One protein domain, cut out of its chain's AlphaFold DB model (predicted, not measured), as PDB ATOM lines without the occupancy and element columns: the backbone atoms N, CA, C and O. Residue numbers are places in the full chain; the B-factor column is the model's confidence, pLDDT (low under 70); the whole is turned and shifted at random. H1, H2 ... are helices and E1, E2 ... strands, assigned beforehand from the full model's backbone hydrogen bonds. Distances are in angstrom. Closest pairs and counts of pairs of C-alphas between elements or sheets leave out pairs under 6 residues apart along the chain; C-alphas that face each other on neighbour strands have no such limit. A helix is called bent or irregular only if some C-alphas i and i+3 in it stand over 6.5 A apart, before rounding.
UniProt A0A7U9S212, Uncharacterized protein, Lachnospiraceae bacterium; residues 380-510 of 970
ATOM      1  N   HIS A 380      33.254  -7.509  10.378       86.00
ATOM      2  CA  HIS A 380      34.588  -8.031  10.697       86.00
ATOM      3  C   HIS A 380      35.509  -6.990  11.339       86.00
ATOM      4  O   HIS A 380      36.686  -7.270  11.545       86.00
ATOM      5  N   ALA A 381      34.982  -5.808  11.680       82.50
ATOM      6  CA  ALA A 381      35.728  -4.698  12.267       82.50
ATOM      7  C   ALA A 381      37.005  -4.330  11.483       82.50
ATOM      8  O   ALA A 381      38.010  -3.929  12.077       82.50
ATOM      9  N   VAL A 382      36.957  -4.439  10.153       80.56
ATOM     10  CA  VAL A 382      38.077  -4.091   9.276       80.56
ATOM     11  C   VAL A 382      38.273  -2.577   9.325       80.56
ATOM     12  O   VAL A 382      37.402  -1.816   8.921       80.56
ATOM     13  N   LYS A 383      39.405  -2.132   9.881       71.25
ATOM     14  CA  LYS A 383      39.758  -0.702  10.016       71.25
ATOM     15  C   LYS A 383      40.892  -0.255   9.096       71.25
ATOM     16  O   LYS A 383      41.151   0.939   8.994       71.25
ATOM     17  N   ASP A 384      41.622  -1.207   8.523       73.38
ATOM     18  CA  ASP A 384      42.794  -0.967   7.685       73.38
ATOM     19  C   ASP A 384      42.651  -1.769   6.392       73.38
ATOM     20  O   ASP A 384      42.916  -2.969   6.355       73.38
ATOM     21  N   GLU A 385      42.206  -1.099   5.334       77.25
ATOM     22  CA  GLU A 385      41.949  -1.697   4.020       77.25
ATOM     23  C   GLU A 385      43.233  -1.901   3.196       77.25
ATOM     24  O   GLU A 385      43.172  -2.343   2.048       77.25
ATOM     25  N   LYS A 386      44.423  -1.627   3.760       81.69
ATOM     26  CA  LYS A 386      45.704  -1.820   3.059       81.69
ATOM     27  C   LYS A 386      45.862  -3.223   2.487       81.69
ATOM     28  O   LYS A 386      46.324  -3.353   1.359       81.69
ATOM     29  N   PHE A 387      45.449  -4.261   3.218       85.31
ATOM     30  CA  PHE A 387      45.539  -5.635   2.715       85.31
ATOM     31  C   PHE A 387      44.566  -5.901   1.558       85.31
ATOM     32  O   PHE A 387      44.891  -6.692   0.681       85.31
ATOM     33  N   LEU A 388      43.394  -5.249   1.517       86.00
ATOM     34  CA  LEU A 388      42.458  -5.364   0.391       86.00
ATOM     35  C   LEU A 388      43.020  -4.673  -0.843       86.00
ATOM     36  O   LEU A 388      42.985  -5.227  -1.940       86.00
ATOM     37  N   LYS A 389      43.580  -3.479  -0.654       84.81
ATOM     38  CA  LYS A 389      44.266  -2.748  -1.711       84.81
ATOM     39  C   LYS A 389      45.445  -3.548  -2.267       84.81
ATOM     40  O   LYS A 389      45.611  -3.621  -3.483       84.81
ATOM     41  N   GLU A 390      46.218  -4.185  -1.395       85.00
ATOM     42  CA  GLU A 390      47.322  -5.057  -1.784       85.00
ATOM     43  C   GLU A 390      46.833  -6.317  -2.502       85.00
ATOM     44  O   GLU A 390      47.337  -6.659  -3.569       85.00
ATOM     45  N   LEU A 391      45.780  -6.958  -1.991       84.31
ATOM     46  CA  LEU A 391      45.134  -8.091  -2.643       84.31
ATOM     47  C   LEU A 391      44.695  -7.724  -4.073       84.31
ATOM     48  O   LEU A 391      44.975  -8.467  -5.012       84.31
ATOM     49  N   VAL A 392      44.073  -6.555  -4.270       83.50
ATOM     50  CA  VAL A 392      43.686  -6.055  -5.601       83.50
ATOM     51  C   VAL A 392      44.919  -5.744  -6.464       83.50
ATOM     52  O   VAL A 392      44.976  -6.184  -7.614       83.50
ATOM     53  N   SER A 393      45.930  -5.062  -5.921       80.38
ATOM     54  CA  SER A 393      47.209  -4.758  -6.588       80.38
ATOM     55  C   SER A 393      47.886  -6.021  -7.141       80.38
ATOM     56  O   SER A 393      48.267  -6.078  -8.312       80.38
ATOM     57  N   GLN A 394      47.958  -7.091  -6.349       76.94
ATOM     58  CA  GLN A 394      48.607  -8.341  -6.757       76.94
ATOM     59  C   GLN A 394      47.840  -9.078  -7.857       76.94
ATOM     60  O   GLN A 394      48.450  -9.720  -8.719       76.94
ATOM     61  N   THR A 395      46.511  -8.940  -7.906       71.56
ATOM     62  CA  THR A 395      45.748  -9.523  -9.012       71.56
ATOM     63  C   THR A 395      46.040  -8.836 -10.348       71.56
ATOM     64  O   THR A 395      45.853  -9.440 -11.405       71.56
ATOM     65  N   LEU A 396      46.537  -7.596 -10.333       64.19
ATOM     66  CA  LEU A 396      46.771  -6.784 -11.525       64.19
ATOM     67  C   LEU A 396      48.093  -7.043 -12.217       64.19
ATOM     68  O   LEU A 396      48.122  -7.084 -13.446       64.19
ATOM     69  N   TYR A 397      49.160  -7.256 -11.448       56.81
ATOM     70  CA  TYR A 397      50.495  -7.508 -11.995       56.81
ATOM     71  C   TYR A 397      50.527  -8.732 -12.927       56.81
ATOM     72  O   TYR A 397      51.277  -8.776 -13.896       56.81
ATOM     73  N   ALA A 398      49.639  -9.701 -12.693       49.00
ATOM     74  CA  ALA A 398      49.462 -10.877 -13.540       49.00
ATOM     75  C   ALA A 398      48.295 -10.743 -14.547       49.00
ATOM     76  O   ALA A 398      47.788 -11.747 -15.044       49.00
ATOM     77  N   GLY A 399      47.856  -9.509 -14.836       52.34
ATOM     78  CA  GLY A 399      46.762  -9.185 -15.747       52.34
ATOM     79  C   GLY A 399      45.431  -9.721 -15.236       52.34
ATOM     80  O   GLY A 399      44.933 -10.688 -15.792       52.34
ATOM     81  N   LEU A 400      44.863  -9.135 -14.173       57.97
ATOM     82  CA  LEU A 400      43.656  -9.633 -13.478       57.97
ATOM     83  C   LEU A 400      43.684 -11.158 -13.243       57.97
ATOM     84  O   LEU A 400      42.683 -11.857 -13.442       57.97
ATOM     85  N   ASN A 401      44.839 -11.693 -12.848       62.34
ATOM     86  CA  ASN A 401      44.907 -13.065 -12.378       62.34
ATOM     87  C   ASN A 401      44.083 -13.141 -11.096       62.34
ATOM     88  O   ASN A 401      44.378 -12.478 -10.105       62.34
ATOM     89  N   ARG A 402      43.029 -13.947 -11.126       68.81
ATOM     90  CA  ARG A 402      42.100 -14.071 -10.002       68.81
ATOM     91  C   ARG A 402      42.683 -14.852  -8.842       68.81
ATOM     92  O   ARG A 402      42.064 -14.880  -7.793       68.81
ATOM     93  N   SER A 403      43.820 -15.512  -9.046       75.94
ATOM     94  CA  SER A 403      44.430 -16.415  -8.083       75.94
ATOM     95  C   SER A 403      45.825 -15.954  -7.706       75.94
ATOM     96  O   SER A 403      46.722 -15.902  -8.554       75.94
ATOM     97  N   ILE A 404      46.020 -15.705  -6.423       80.31
ATOM     98  CA  ILE A 404      47.278 -15.225  -5.864       80.31
ATOM     99  C   ILE A 404      47.787 -16.256  -4.848       80.31
ATOM    100  O   ILE A 404      46.974 -16.806  -4.099       80.31
ATOM    101  N   PRO A 405      49.097 -16.562  -4.811       83.88
ATOM    102  CA  PRO A 405      49.690 -17.337  -3.726       83.88
ATOM    103  C   PRO A 405      49.441 -16.681  -2.365       83.88
ATOM    104  O   PRO A 405      49.634 -15.481  -2.193       83.88
ATOM    105  N   LEU A 406      49.050 -17.480  -1.378       87.25
ATOM    106  CA  LEU A 406      48.785 -17.027  -0.016       87.25
ATOM    107  C   LEU A 406      50.025 -16.360   0.610       87.25
ATOM    108  O   LEU A 406      49.904 -15.348   1.297       87.25
ATOM    109  N   GLU A 407      51.210 -16.903   0.324       86.06
ATOM    110  CA  GLU A 407      52.505 -16.367   0.757       86.06
ATOM    111  C   GLU A 407      52.735 -14.932   0.259       86.06
ATOM    112  O   GLU A 407      53.159 -14.081   1.032       86.06
ATOM    113  N   GLN A 408      52.340 -14.626  -0.980       83.94
ATOM    114  CA  GLN A 408      52.525 -13.301  -1.575       83.94
ATOM    115  C   GLN A 408      51.699 -12.219  -0.860       83.94
ATOM    116  O   GLN A 408      52.184 -11.110  -0.633       83.94
ATOM    117  N   LEU A 409      50.460 -12.531  -0.457       85.81
ATOM    118  CA  LEU A 409      49.675 -11.609   0.370       85.81
ATOM    119  C   LEU A 409      50.270 -11.508   1.780       85.81
ATOM    120  O   LEU A 409      50.291 -10.427   2.365       85.81
ATOM    121  N   ARG A 410      50.762 -12.625   2.328       87.31
ATOM    122  CA  ARG A 410      51.326 -12.678   3.680       87.31
ATOM    123  C   ARG A 410      52.564 -11.805   3.827       87.31
ATOM    124  O   ARG A 410      52.686 -11.132   4.841       87.31
ATOM    125  N   GLU A 411      53.447 -11.801   2.834       85.56
ATOM    126  CA  GLU A 411      54.659 -10.972   2.820       85.56
ATOM    127  C   GLU A 411      54.356  -9.469   2.801       85.56
ATOM    128  O   GLU A 411      55.121  -8.676   3.346       85.56
ATOM    129  N   ALA A 412      53.234  -9.080   2.195       79.62
ATOM    130  CA  ALA A 412      52.827  -7.686   2.077       79.62
ATOM    131  C   ALA A 412      51.942  -7.199   3.244       79.62
ATOM    132  O   ALA A 412      51.707  -5.998   3.394       79.62
ATOM    133  N   CYS A 413      51.460  -8.117   4.088       82.31
ATOM    134  CA  CYS A 413      50.639  -7.820   5.259       82.31
ATOM    135  C   CYS A 413      51.459  -7.837   6.558       82.31
ATOM    136  O   CYS A 413      52.480  -8.506   6.675       82.31
ATOM    137  N   ASP A 414      50.959  -7.148   7.584       81.56
ATOM    138  CA  ASP A 414      51.512  -7.240   8.937       81.56
ATOM    139  C   ASP A 414      51.334  -8.665   9.497       81.56
ATOM    140  O   ASP A 414      50.208  -9.172   9.595       81.56
ATOM    141  N   ALA A 415      52.445  -9.308   9.871       80.06
ATOM    142  CA  ALA A 415      52.470 -10.680  10.370       80.06
ATOM    143  C   ALA A 415      51.582 -10.869  11.610       80.06
ATOM    144  O   ALA A 415      50.953 -11.922  11.750       80.06
ATOM    145  N   ASP A 416      51.472  -9.844  12.461       84.19
ATOM    146  CA  ASP A 416      50.666  -9.895  13.683       84.19
ATOM    147  C   ASP A 416      49.155  -9.844  13.386       84.19
ATOM    148  O   ASP A 416      48.347 -10.351  14.166       84.19
ATOM    149  N   LYS A 417      48.760  -9.301  12.224       84.88
ATOM    150  CA  LYS A 417      47.358  -9.201  11.773       84.88
ATOM    151  C   LYS A 417      46.927 -10.331  10.837       84.88
ATOM    152  O   LYS A 417      45.751 -10.430  10.495       84.88
ATOM    153  N   TRP A 418      47.844 -11.204  10.424       88.25
ATOM    154  CA  TRP A 418      47.586 -12.227   9.405       88.25
ATOM    155  C   TRP A 418      46.388 -13.136   9.718       88.25
ATOM    156  O   TRP A 418      45.553 -13.392   8.851       88.25
ATOM    157  N   ASN A 419      46.273 -13.601  10.966       87.56
ATOM    158  CA  ASN A 419      45.175 -14.482  11.373       87.56
ATOM    159  C   ASN A 419      43.813 -13.779  11.293       87.56
ATOM    160  O   ASN A 419      42.829 -14.401  10.896       87.56
ATOM    161  N   GLU A 420      43.760 -12.491  11.639       86.50
ATOM    162  CA  GLU A 420      42.558 -11.664  11.513       86.50
ATOM    163  C   GLU A 420      42.202 -11.465  10.036       86.50
ATOM    164  O   GLU A 420      41.084 -11.774   9.631       86.50
ATOM    165  N   ILE A 421      43.180 -11.074   9.210       88.25
ATOM    166  CA  ILE A 421      43.013 -10.858   7.765       88.25
ATOM    167  C   ILE A 421      42.472 -12.112   7.076       88.25
ATOM    168  O   ILE A 421      41.476 -12.044   6.359       88.25
ATOM    169  N   ILE A 422      43.090 -13.273   7.304       88.25
ATOM    170  CA  ILE A 422      42.652 -14.527   6.682       88.25
ATOM    171  C   ILE A 422      41.275 -14.952   7.170       88.25
ATOM    172  O   ILE A 422      40.479 -15.446   6.374       88.25
ATOM    173  N   THR A 423      40.963 -14.745   8.449       88.44
ATOM    174  CA  THR A 423      39.627 -15.049   8.975       88.44
ATOM    175  C   THR A 423      38.568 -14.185   8.294       88.44
ATOM    176  O   THR A 423      37.554 -14.718   7.847       88.44
ATOM    177  N   SER A 424      38.834 -12.887   8.130       88.12
ATOM    178  CA  SER A 424      37.946 -11.960   7.426       88.12
ATOM    179  C   SER A 424      37.830 -12.289   5.932       88.12
ATOM    180  O   SER A 424      36.734 -12.296   5.381       88.12
ATOM    181  N   LEU A 425      38.927 -12.626   5.246       88.62
ATOM    182  CA  LEU A 425      38.880 -12.991   3.823       88.62
ATOM    183  C   LEU A 425      38.088 -14.280   3.562       88.62
ATOM    184  O   LEU A 425      37.470 -14.401   2.509       88.62
ATOM    185  N   ARG A 426      38.057 -15.230   4.508       88.38
ATOM    186  CA  ARG A 426      37.237 -16.452   4.382       88.38
ATOM    187  C   ARG A 426      35.736 -16.184   4.418       88.38
ATOM    188  O   ARG A 426      34.979 -17.009   3.913       88.38
ATOM    189  N   SER A 427      35.306 -15.088   5.037       85.38
ATOM    190  CA  SER A 427      33.898 -14.682   5.099       85.38
ATOM    191  C   SER A 427      33.519 -13.664   4.024       85.38
ATOM    192  O   SER A 427      32.372 -13.224   3.991       85.38
ATOM    193  N   PHE A 428      34.460 -13.270   3.162       87.06
ATOM    194  CA  PHE A 428      34.207 -12.307   2.102       87.06
ATOM    195  C   PHE A 428      33.566 -13.001   0.896       87.06
ATOM    196  O   PHE A 428      34.178 -13.885   0.298       87.06
ATOM    197  N   ASP A 429      32.349 -12.597   0.515       82.62
ATOM    198  CA  ASP A 429      31.484 -13.336  -0.428       82.62
ATOM    199  C   ASP A 429      32.116 -13.654  -1.791       82.62
ATOM    200  O   ASP A 429      31.685 -14.573  -2.495       82.62
ATOM    201  N   PHE A 430      33.146 -12.904  -2.178       83.50
ATOM    202  CA  PHE A 430      33.784 -12.996  -3.489       83.50
ATOM    203  C   PHE A 430      35.186 -13.597  -3.454       83.50
ATOM    204  O   PHE A 430      35.802 -13.705  -4.515       83.50
ATOM    205  N   VAL A 431      35.686 -13.995  -2.282       85.88
ATOM    206  CA  VAL A 431      37.016 -14.582  -2.109       85.88
ATOM    207  C   VAL A 431      36.904 -16.008  -1.578       85.88
ATOM    208  O   VAL A 431      36.176 -16.298  -0.635       85.88
ATOM    209  N   ARG A 432      37.660 -16.919  -2.189       84.69
ATOM    210  CA  ARG A 432      37.849 -18.291  -1.717       84.69
ATOM    211  C   ARG A 432      39.317 -18.522  -1.408       84.69
ATOM    212  O   ARG A 432      40.179 -18.113  -2.175       84.69
ATOM    213  N   ILE A 433      39.599 -19.216  -0.313       87.06
ATOM    214  CA  ILE A 433      40.958 -19.622   0.048       87.06
ATOM    215  C   ILE A 433      41.052 -21.142  -0.091       87.06
ATOM    216  O   ILE A 433      40.281 -21.868   0.536       87.06
ATOM    217  N   ASP A 434      41.967 -21.607  -0.940       82.81
ATOM    218  CA  ASP A 434      42.334 -23.016  -1.060       82.81
ATOM    219  C   ASP A 434      43.577 -23.281  -0.209       82.81
ATOM    220  O   ASP A 434      44.695 -22.909  -0.569       82.81
ATOM    221  N   ASP A 435      43.365 -23.929   0.936       81.75
ATOM    222  CA  ASP A 435      44.424 -24.265   1.888       81.75
ATOM    223  C   ASP A 435      45.374 -25.359   1.382       81.75
ATOM    224  O   ASP A 435      46.487 -25.473   1.882       81.75
ATOM    225  N   LYS A 436      44.956 -26.183   0.411       79.44
ATOM    226  CA  LYS A 436      45.813 -27.246  -0.142       79.44
ATOM    227  C   LYS A 436      46.781 -26.700  -1.177       79.44
ATOM    228  O   LYS A 436      47.919 -27.146  -1.249       79.44
ATOM    229  N   GLU A 437      46.293 -25.770  -1.987       77.62
ATOM    230  CA  GLU A 437      47.061 -25.115  -3.043       77.62
ATOM    231  C   GLU A 437      47.735 -23.821  -2.563       77.62
ATOM    232  O   GLU A 437      48.408 -23.164  -3.357       77.62
ATOM    233  N   GLU A 438      47.518 -23.447  -1.295       86.94
ATOM    234  CA  GLU A 438      47.977 -22.210  -0.655       86.94
ATOM    235  C   GLU A 438      47.696 -20.974  -1.520       86.94
ATOM    236  O   GLU A 438      48.587 -20.190  -1.852       86.94
ATOM    237  N   ARG A 439      46.432 -20.804  -1.929       85.12
ATOM    238  CA  ARG A 439      46.016 -19.742  -2.859       85.12
ATOM    239  C   ARG A 439      44.725 -19.050  -2.443       85.12
ATOM    240  O   ARG A 439      43.811 -19.666  -1.905       85.12
ATOM    241  N   ILE A 440      44.647 -17.766  -2.774       86.00
ATOM    242  CA  ILE A 440      43.454 -16.922  -2.662       86.00
ATOM    243  C   ILE A 440      42.880 -16.737  -4.060       86.00
ATOM    244  O   ILE A 440      43.627 -16.427  -4.982       86.00
ATOM    245  N   GLU A 441      41.573 -16.908  -4.224       80.44
ATOM    246  CA  GLU A 441      40.876 -16.807  -5.502       80.44
ATOM    247  C   GLU A 441      39.690 -15.843  -5.438       80.44
ATOM    248  O   GLU A 441      38.791 -16.013  -4.616       80.44
ATOM    249  N   PHE A 442      39.640 -14.871  -6.350       78.69
ATOM    250  CA  PHE A 442      38.435 -14.087  -6.606       78.69
ATOM    251  C   PHE A 442      37.439 -14.909  -7.429       78.69
ATOM    252  O   PHE A 442      37.642 -15.175  -8.617       78.69
ATOM    253  N   CYS A 443      36.317 -15.251  -6.807       71.69
ATOM    254  CA  CYS A 443      35.233 -16.025  -7.408       71.69
ATOM    255  C   CYS A 443      34.451 -15.228  -8.467       71.69
ATOM    256  O   CYS A 443      33.710 -15.807  -9.261       71.69
ATOM    257  N   LEU A 444      34.606 -13.897  -8.498       74.56
ATOM    258  CA  LEU A 444      33.928 -13.028  -9.453       74.56
ATOM    259  C   LEU A 444      34.817 -11.866  -9.913       74.56
ATOM    260  O   LEU A 444      35.032 -10.909  -9.171       74.56
ATOM    261  N   ALA A 445      35.221 -11.872 -11.185       72.44
ATOM    262  CA  ALA A 445      36.009 -10.765 -11.737       72.44
ATOM    263  C   ALA A 445      35.292  -9.413 -11.702       72.44
ATOM    264  O   ALA A 445      35.941  -8.413 -11.460       72.44
ATOM    265  N   ALA A 446      33.970  -9.354 -11.885       75.50
ATOM    266  CA  ALA A 446      33.274  -8.065 -11.847       75.50
ATOM    267  C   ALA A 446      33.334  -7.398 -10.468       75.50
ATOM    268  O   ALA A 446      33.336  -6.176 -10.376       75.50
ATOM    269  N   TYR A 447      33.412  -8.193  -9.397       83.50
ATOM    270  CA  TYR A 447      33.583  -7.644  -8.058       83.50
ATOM    271  C   TYR A 447      35.031  -7.213  -7.815       83.50
ATOM    272  O   TYR A 447      35.272  -6.164  -7.236       83.50
ATOM    273  N   GLN A 448      35.999  -7.975  -8.321       83.31
ATOM    274  CA  GLN A 448      37.407  -7.575  -8.327       83.31
ATOM    275  C   GLN A 448      37.628  -6.261  -9.109       83.31
ATOM    276  O   GLN A 448      38.329  -5.372  -8.637       83.31
ATOM    277  N   GLU A 449      36.991  -6.117 -10.276       85.12
ATOM    278  CA  GLU A 449      36.959  -4.887 -11.080       85.12
ATOM    279  C   GLU A 449      36.308  -3.735 -10.296       85.12
ATOM    280  O   GLU A 449      36.852  -2.633 -10.274       85.12
ATOM    281  N   PHE A 450      35.189  -3.997  -9.608       89.75
ATOM    282  CA  PHE A 450      34.532  -3.032  -8.723       89.75
ATOM    283  C   PHE A 450      35.443  -2.583  -7.573       89.75
ATOM    284  O   PHE A 450      35.580  -1.383  -7.368       89.75
ATOM    285  N   LEU A 451      36.095  -3.503  -6.852       90.12
ATOM    286  CA  LEU A 451      37.022  -3.163  -5.765       90.12
ATOM    287  C   LEU A 451      38.171  -2.299  -6.274       90.12
ATOM    288  O   LEU A 451      38.565  -1.332  -5.625       90.12
ATOM    289  N   TRP A 452      38.692  -2.612  -7.460       89.12
ATOM    290  CA  TRP A 452      39.725  -1.787  -8.061       89.12
ATOM    291  C   TRP A 452      39.204  -0.392  -8.410       89.12
ATOM    292  O   TRP A 452      39.832   0.597  -8.037       89.12
ATOM    293  N   ALA A 453      38.042  -0.301  -9.059       91.81
ATOM    294  CA  ALA A 453      37.397   0.976  -9.346       91.81
ATOM    295  C   ALA A 453      37.134   1.782  -8.071       91.81
ATOM    296  O   ALA A 453      37.361   2.987  -8.068       91.81
ATOM    297  N   HIS A 454      36.729   1.112  -6.991       92.94
ATOM    298  CA  HIS A 454      36.485   1.704  -5.686       92.94
ATOM    299  C   HIS A 454      37.739   2.376  -5.129       92.94
ATOM    300  O   HIS A 454      37.751   3.594  -4.950       92.94
ATOM    301  N   PHE A 455      38.826   1.622  -4.957       91.56
ATOM    302  CA  PHE A 455      40.076   2.179  -4.439       91.56
ATOM    303  C   PHE A 455      40.693   3.220  -5.375       91.56
ATOM    304  O   PHE A 455      41.171   4.253  -4.915       91.56
ATOM    305  N   ALA A 456      40.670   2.986  -6.690       92.31
ATOM    306  CA  ALA A 456      41.202   3.940  -7.657       92.31
ATOM    307  C   ALA A 456      40.407   5.254  -7.659       92.31
ATOM    308  O   ALA A 456      41.001   6.325  -7.748       92.31
ATOM    309  N   LEU A 457      39.079   5.195  -7.534       93.31
ATOM    310  CA  LEU A 457      38.236   6.384  -7.450       93.31
ATOM    311  C   LEU A 457      38.470   7.156  -6.146       93.31
ATOM    312  O   LEU A 457      38.566   8.381  -6.189       93.31
ATOM    313  N   GLU A 458      38.593   6.473  -5.008       91.56
ATOM    314  CA  GLU A 458      38.956   7.119  -3.739       91.56
ATOM    315  C   GLU A 458      40.336   7.785  -3.819       91.56
ATOM    316  O   GLU A 458      40.515   8.921  -3.369       91.56
ATOM    317  N   GLU A 459      41.300   7.149  -4.490       92.12
ATOM    318  CA  GLU A 459      42.594   7.770  -4.749       92.12
ATOM    319  C   GLU A 459      42.482   8.997  -5.656       92.12
ATOM    320  O   GLU A 459      43.055  10.032  -5.339       92.12
ATOM    321  N   LEU A 460      41.716   8.930  -6.748       92.12
ATOM    322  CA  LEU A 460      41.512  10.070  -7.650       92.12
ATOM    323  C   LEU A 460      40.893  11.275  -6.928       92.12
ATOM    324  O   LEU A 460      41.285  12.408  -7.203       92.12
ATOM    325  N   LYS A 461      39.954  11.031  -6.003       90.06
ATOM    326  CA  LYS A 461      39.311  12.065  -5.173       90.06
ATOM    327  C   LYS A 461      40.237  12.645  -4.104       90.06
ATOM    328  O   LYS A 461      39.976  13.736  -3.595       90.06
ATOM    329  N   THR A 462      41.282  11.916  -3.724       89.88
ATOM    330  CA  THR A 462      42.226  12.356  -2.700       89.88
ATOM    331  C   THR A 462      43.171  13.403  -3.293       89.88
ATOM    332  O   THR A 462      43.741  13.166  -4.363       89.88
ATOM    333  N   PRO A 463      43.394  14.548  -2.613       88.38
ATOM    334  CA  PRO A 463      44.349  15.550  -3.069       88.38
ATOM    335  C   PRO A 463      45.712  14.917  -3.394       88.38
ATOM    336  O   PRO A 463      46.209  14.139  -2.573       88.38
ATOM    337  N   PRO A 464      46.336  15.236  -4.544       87.38
ATOM    338  CA  PRO A 464      47.547  14.563  -5.013       87.38
ATOM    339  C   PRO A 464      48.685  14.481  -3.987       87.38
ATOM    340  O   PRO A 464      49.348  13.443  -3.908       87.38
ATOM    341  N   ASP A 465      48.856  15.531  -3.176       84.69
ATOM    342  CA  ASP A 465      49.870  15.636  -2.116       84.69
ATOM    343  C   ASP A 465      49.632  14.682  -0.933       84.69
ATOM    344  O   ASP A 465      50.577  14.300  -0.246       84.69
ATOM    345  N   ASN A 466      48.381  14.270  -0.704       84.06
ATOM    346  CA  ASN A 466      47.988  13.392   0.404       84.06
ATOM    347  C   ASN A 466      48.001  11.903   0.022       84.06
ATOM    348  O   ASN A 466      47.796  11.038   0.874       84.06
ATOM    349  N   LEU A 467      48.233  11.582  -1.250       80.62
ATOM    350  CA  LEU A 467      48.365  10.205  -1.703       80.62
ATOM    351  C   LEU A 467      49.789   9.717  -1.452       80.62
ATOM    352  O   LEU A 467      50.702  10.108  -2.182       80.62
ATOM    353  N   ASN A 468      49.961   8.811  -0.483       64.56
ATOM    354  CA  ASN A 468      51.224   8.109  -0.233       64.56
ATOM    355  C   ASN A 468      51.763   7.530  -1.548       64.56
ATOM    356  O   ASN A 468      51.228   6.557  -2.081       64.56
ATOM    357  N   GLY A 469      52.795   8.177  -2.094       63.38
ATOM    358  CA  GLY A 469      53.204   7.984  -3.480       63.38
ATOM    359  C   GLY A 469      53.527   6.534  -3.817       63.38
ATOM    360  O   GLY A 469      53.171   6.091  -4.892       63.38
ATOM    361  N   ILE A 470      54.130   5.764  -2.910       67.62
ATOM    362  CA  ILE A 470      54.678   4.441  -3.242       67.62
ATOM    363  C   ILE A 470      53.584   3.396  -3.525       67.62
ATOM    364  O   ILE A 470      53.707   2.661  -4.503       67.62
ATOM    365  N   ASP A 471      52.482   3.407  -2.771       76.06
ATOM    366  CA  ASP A 471      51.479   2.330  -2.797       76.06
ATOM    367  C   ASP A 471      50.208   2.694  -3.581       76.06
ATOM    368  O   ASP A 471      49.230   1.951  -3.557       76.06
ATOM    369  N   ALA A 472      50.150   3.865  -4.224       86.69
ATOM    370  CA  ALA A 472      48.953   4.320  -4.935       86.69
ATOM    371  C   ALA A 472      48.670   3.472  -6.193       86.69
ATOM    372  O   ALA A 472      49.518   3.379  -7.086       86.69
ATOM    373  N   LEU A 473      47.462   2.909  -6.304       88.44
ATOM    374  CA  LEU A 473      47.046   2.103  -7.458       88.44
ATOM    375  C   LEU A 473      47.094   2.923  -8.747       88.44
ATOM    376  O   LEU A 473      47.665   2.467  -9.735       88.44
ATOM    377  N   ILE A 474      46.573   4.154  -8.726       91.06
ATOM    378  CA  ILE A 474      46.528   5.032  -9.908       91.06
ATOM    379  C   ILE A 474      47.913   5.507 -10.365       91.06
ATOM    380  O   ILE A 474      48.052   6.016 -11.476       91.06
ATOM    381  N   ARG A 475      48.939   5.361  -9.516       90.56
ATOM    382  CA  ARG A 475      50.345   5.589  -9.876       90.56
ATOM    383  C   ARG A 475      50.960   4.337 -10.481       90.56
ATOM    384  O   ARG A 475      51.631   4.429 -11.502       90.56
ATOM    385  N   ASN A 476      50.769   3.192  -9.840       87.50
ATOM    386  CA  ASN A 476      51.512   1.981 -10.176       87.50
ATOM    387  C   ASN A 476      50.906   1.230 -11.369       87.50
ATOM    388  O   ASN A 476      51.627   0.524 -12.071       87.50
ATOM    389  N   TYR A 477      49.613   1.425 -11.642       87.12
ATOM    390  CA  TYR A 477      48.887   0.699 -12.678       87.12
ATOM    391  C   TYR A 477      48.142   1.639 -13.618       87.12
ATOM    392  O   TYR A 477      47.479   2.586 -13.195       87.12
ATOM    393  N   PHE A 478      48.214   1.332 -14.910       85.88
ATOM    394  CA  PHE A 478      47.334   1.931 -15.903       85.88
ATOM    395  C   PHE A 478      45.950   1.268 -15.823       85.88
ATOM    396  O   PHE A 478      45.850   0.038 -15.796       85.88
ATOM    397  N   LEU A 479      44.884   2.067 -15.747       85.12
ATOM    398  CA  LEU A 479      43.519   1.578 -15.567       85.12
ATOM    399  C   LEU A 479      43.039   0.857 -16.830       85.12
ATOM    400  O   LEU A 479      42.921   1.454 -17.907       85.12
ATOM    401  N   ILE A 480      42.701  -0.426 -16.692       77.44
ATOM    402  CA  ILE A 480      42.059  -1.172 -17.776       77.44
ATOM    403  C   ILE A 480      40.646  -0.645 -18.017       77.44
ATOM    404  O   ILE A 480      40.008  -0.086 -17.121       77.44
ATOM    405  N   ARG A 481      40.135  -0.892 -19.220       73.19
ATOM    406  CA  ARG A 481      38.831  -0.414 -19.680       73.19
ATOM    407  C   ARG A 481      37.689  -0.752 -18.722       73.19
ATOM    408  O   ARG A 481      36.933   0.142 -18.371       73.19
ATOM    409  N   GLU A 482      37.604  -1.996 -18.257       74.44
ATOM    410  CA  GLU A 482      36.522  -2.463 -17.383       74.44
ATOM    411  C   GLU A 482      36.439  -1.629 -16.097       74.44
ATOM    412  O   GLU A 482      35.355  -1.286 -15.642       74.44
ATOM    413  N   VAL A 483      37.584  -1.231 -15.538       82.81
ATOM    414  CA  VAL A 483      37.646  -0.382 -14.340       82.81
ATOM    415  C   VAL A 483      37.348   1.077 -14.647       82.81
ATOM    416  O   VAL A 483      36.648   1.730 -13.872       82.81
ATOM    417  N   ARG A 484      37.816   1.588 -15.790       85.75
ATOM    418  CA  ARG A 484      37.464   2.943 -16.232       85.75
ATOM    419  C   ARG A 484      35.959   3.095 -16.419       85.75
ATOM    420  O   ARG A 484      35.412   4.096 -15.983       85.75
ATOM    421  N   GLU A 485      35.274   2.088 -16.962       80.50
ATOM    422  CA  GLU A 485      33.815   2.103 -17.137       80.50
ATOM    423  C   GLU A 485      33.068   2.281 -15.804       80.50
ATOM    424  O   GLU A 485      32.150   3.103 -15.719       80.50
ATOM    425  N   TRP A 486      33.491   1.584 -14.742       85.62
ATOM    426  CA  TRP A 486      32.946   1.788 -13.394       85.62
ATOM    427  C   TRP A 486      33.177   3.220 -12.897       85.62
ATOM    428  O   TRP A 486      32.237   3.878 -12.453       85.62
ATOM    429  N   ILE A 487      34.410   3.721 -13.011       90.25
ATOM    430  CA  ILE A 487      34.790   5.063 -12.551       90.25
ATOM    431  C   ILE A 487      34.027   6.148 -13.322       90.25
ATOM    432  O   ILE A 487      33.448   7.048 -12.717       90.25
ATOM    433  N   CYS A 488      33.983   6.063 -14.652       87.38
ATOM    434  CA  CYS A 488      33.289   7.019 -15.511       87.38
ATOM    435  C   CYS A 488      31.784   7.042 -15.237       87.38
ATOM    436  O   CYS A 488      31.177   8.114 -15.262       87.38
ATOM    437  N   LYS A 489      31.169   5.888 -14.944       86.56
ATOM    438  CA  LYS A 489      29.753   5.823 -14.560       86.56
ATOM    439  C   LYS A 489      29.477   6.611 -13.280       86.56
ATOM    440  O   LYS A 489      28.478   7.327 -13.225       86.56
ATOM    441  N   GLU A 490      30.361   6.516 -12.290       89.44
ATOM    442  CA  GLU A 490      30.246   7.268 -11.037       89.44
ATOM    443  C   GLU A 490      30.528   8.761 -11.229       89.44
ATOM    444  O   GLU A 490      29.727   9.605 -10.827       89.44
ATOM    445  N   LEU A 491      31.624   9.106 -11.905       89.44
ATOM    446  CA  LEU A 491      32.004  10.494 -12.189       89.44
ATOM    447  C   LEU A 491      31.005  11.215 -13.106       89.44
ATOM    448  O   LEU A 491      30.916  12.444 -13.074       89.44
ATOM    449  N   GLY A 492      30.250  10.467 -13.913       87.50
ATOM    450  CA  GLY A 492      29.207  10.978 -14.797       87.50
ATOM    451  C   GLY A 492      27.851  11.227 -14.130       87.50
ATOM    452  O   GLY A 492      26.926  11.688 -14.807       87.50
ATOM    453  N   LYS A 493      27.686  10.936 -12.830       87.25
ATOM    454  CA  LYS A 493      26.427  11.198 -12.118       87.25
ATOM    455  C   LYS A 493      26.178  12.706 -11.972       87.25
ATOM    456  O   LYS A 493      27.091  13.497 -11.728       87.25
ATOM    457  N   LYS A 494      24.914  13.123 -12.126       84.00
ATOM    458  CA  LYS A 494      24.522  14.548 -12.147       84.00
ATOM    459  C   LYS A 494      24.885  15.288 -10.859       84.00
ATOM    460  O   LYS A 494      25.296  16.439 -10.926       84.00
ATOM    461  N   ASP A 495      24.733  14.639  -9.712       84.62
ATOM    462  CA  ASP A 495      25.051  15.176  -8.388       84.62
ATOM    463  C   ASP A 495      26.559  15.371  -8.172       84.62
ATOM    464  O   ASP A 495      26.962  16.301  -7.475       84.62
ATOM    465  N   ILE A 496      27.397  14.537  -8.797       84.44
ATOM    466  CA  ILE A 496      28.855  14.714  -8.813       84.44
ATOM    467  C   ILE A 496      29.230  15.895  -9.709       84.44
ATOM    468  O   ILE A 496      29.972  16.777  -9.284       84.44
ATOM    469  N   ILE A 497      28.664  15.964 -10.917       86.12
ATOM    470  CA  ILE A 497      28.939  17.040 -11.881       86.12
ATOM    471  C   ILE A 497      28.526  18.413 -11.330       86.12
ATOM    472  O   ILE A 497      29.266  19.380 -11.476       86.12
ATOM    473  N   GLN A 498      27.375  18.506 -10.657       85.88
ATOM    474  CA  GLN A 498      26.888  19.754 -10.049       85.88
ATOM    475  C   GLN A 498      27.803  20.310  -8.953       85.88
ATOM    476  O   GLN A 498      27.724  21.497  -8.647       85.88
ATOM    477  N   LYS A 499      28.660  19.474  -8.358       87.69
ATOM    478  CA  LYS A 499      29.655  19.909  -7.370       87.69
ATOM    479  C   LYS A 499      30.911  20.508  -8.016       87.69
ATOM    480  O   LYS A 499      31.776  20.959  -7.276       87.69
ATOM    481  N   GLU A 500      31.017  20.486  -9.349       84.00
ATOM    482  CA  GLU A 500      32.138  21.033 -10.128       84.00
ATOM    483  C   GLU A 500      33.519  20.603  -9.593       84.00
ATOM    484  O   GLU A 500      34.442  21.396  -9.427       84.00
ATOM    485  N   LEU A 501      33.662  19.304  -9.321       83.88
ATOM    486  CA  LEU A 501      34.870  18.717  -8.738       83.88
ATOM    487  C   LEU A 501      36.000  18.559  -9.775       83.88
ATOM    488  O   LEU A 501      35.779  18.052 -10.880       83.88
ATOM    489  N   THR A 502      37.225  18.955  -9.420       88.50
ATOM    490  CA  THR A 502      38.390  19.052 -10.327       88.50
ATOM    491  C   THR A 502      39.363  17.875 -10.247       88.50
ATOM    492  O   THR A 502      40.463  17.962 -10.780       88.50
ATOM    493  N   TYR A 503      38.951  16.744  -9.666       89.75
ATOM    494  CA  TYR A 503      39.813  15.590  -9.361       89.75
ATOM    495  C   TYR A 503      40.784  15.191 -10.483       89.75
ATOM    496  O   TYR A 503      41.970  15.004 -10.237       89.75
ATOM    497  N   LEU A 504      40.302  15.074 -11.726       93.50
ATOM    498  CA  LEU A 504      41.137  14.664 -12.863       93.50
ATOM    499  C   LEU A 504      42.163  15.743 -13.244       93.50
ATOM    500  O   LEU A 504      43.316  15.426 -13.531       93.50
ATOM    501  N   ILE A 505      41.760  17.014 -13.207       93.81
ATOM    502  CA  ILE A 505      42.642  18.153 -13.489       93.81
ATOM    503  C   ILE A 505      43.702  18.298 -12.400       93.81
ATOM    504  O   ILE A 505      44.869  18.506 -12.723       93.81
ATOM    505  N   ASP A 506      43.334  18.098 -11.135       92.56
ATOM    506  CA  ASP A 506      44.270  18.174 -10.013       92.56
ATOM    507  C   ASP A 506      45.395  17.134 -10.159       92.56
ATOM    508  O   ASP A 506      46.569  17.450  -9.956       92.56
ATOM    509  N   GLN A 507      45.070  15.904 -10.586       93.44
ATOM    510  CA  GLN A 507      46.089  14.887 -10.881       93.44
ATOM    511  C   GLN A 507      46.965  15.282 -12.083       93.44
ATOM    512  O   GLN A 507      48.173  15.050 -12.050       93.44
ATOM    513  N   LEU A 508      46.391  15.885 -13.131       93.62
ATOM    514  CA  LEU A 508      47.133  16.305 -14.328       93.62
ATOM    515  C   LEU A 508      48.103  17.458 -14.054       93.62
ATOM    516  O   LEU A 508      49.251  17.412 -14.494       93.62
ATOM    517  N   GLU A 509      47.676  18.462 -13.296       93.38
ATOM    518  CA  GLU A 509      48.550  19.565 -12.894       93.38
ATOM    519  C   GLU A 509      49.640  19.087 -11.925       93.38
ATOM    520  O   GLU A 509      50.783  19.537 -12.006       93.38
ATOM    521  N   PHE A 510      49.343  18.112 -11.056       92.50
ATOM    522  CA  PHE A 510      50.334  17.551 -10.137       92.50
ATOM    523  C   PHE A 510      51.485  16.823 -10.843       92.50
ATOM    524  O   PHE A 510      52.633  16.932 -10.406       92.50
TER     525      PHE A 510
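This is residues 380 to 510 of the 970 residues of an uncharacterized protein of Lachnospiraceae bacterium (UniProt A0A7U9S212). This is an elongated domain of two parts: at one end a small sheet, E1 E3 E2, with H1, H2 and H3 set about it, and beyond it the long helix H4, with H5 and H6 packed on it and H8 at its far end. H1 sits between the parts, packing on H2 and H4, while residues 492 to 500, of which 494 to 497 are H7, stick out. The printed part has 131 residues with eight named helices and three named strands, in the order H1 E1 H2 H3 E2 E3 H4 H5 H6 H7 H8; the sheet is antiparallel and the class is mostly helix. It is compact, with a radius of gyration of the C-alphas of 15.9 A, and spans 50 by 29 by 27 A.

Start at H1, residues 386 to 397, which touches H2, residues 406 to 412, at a steep tilt of 64 degrees; their closest C-alphas, of Leu 391 and Leu 409, are 6.5 A apart. Edge strand E1, residues 403 to 405, is antiparallel to E3, residues 439 to 442, with N 404 and O 440 within hydrogen-bond range at 2.9 A. E3 forms a hairpin with E2, residues 431 to 434; look for N 432 and O 441, 2.8 A apart. E1, H2, H3 of residues 415 to 426, and E2 make a split strand-helix-strand unit, two strands running the same way with helices between along the chain and E3 between in the sheet; its crossover is right-handed. H1, H2 and H3 each only graze the sheet. The hub H4, residues 445 to 461, touches residues 389 to 392 of H1, closest at the C-alphas of Val 392 and Trp 452, 6.3 A. H4 also touches H5, residues 473 to 476, H6, residues 481 to 491, and H8, residues 503 to 510; the closest C-alphas are Ala 456 and Ile 474, 5.9 A, Ala 453 and Val 483, 5.2 A, and Lys 461 and Tyr 503, 5.5 A. Every O i to N i+4 pair is within hydrogen-bond range in H1, H4 and H8, against 2 of 3 in H2, 6 of 8 in H3 and 6 of 7 in H6; H5 and H7, residues 494 to 497, are too short for one.

Find C-alpha 386 at (45.704, -1.820, 3.059); H1 runs 16.8 A from there. H3 covers 17.4 A and is irregular, with C-alphas 416 and 419 7.5 A apart. H4 runs 24.0 A from (36.009, -10.765, -11.737), H6 14.9 A, and H8 ends at (50.334, 17.551, -10.137).

The C-alphas farthest apart, of Lys 436 and Gln 498, are 51.6 A apart. The printed part has no cut, and its one long link is H4 to H5. Look for pLDDT under 70 at residues 396 to 402 and 468 to 470.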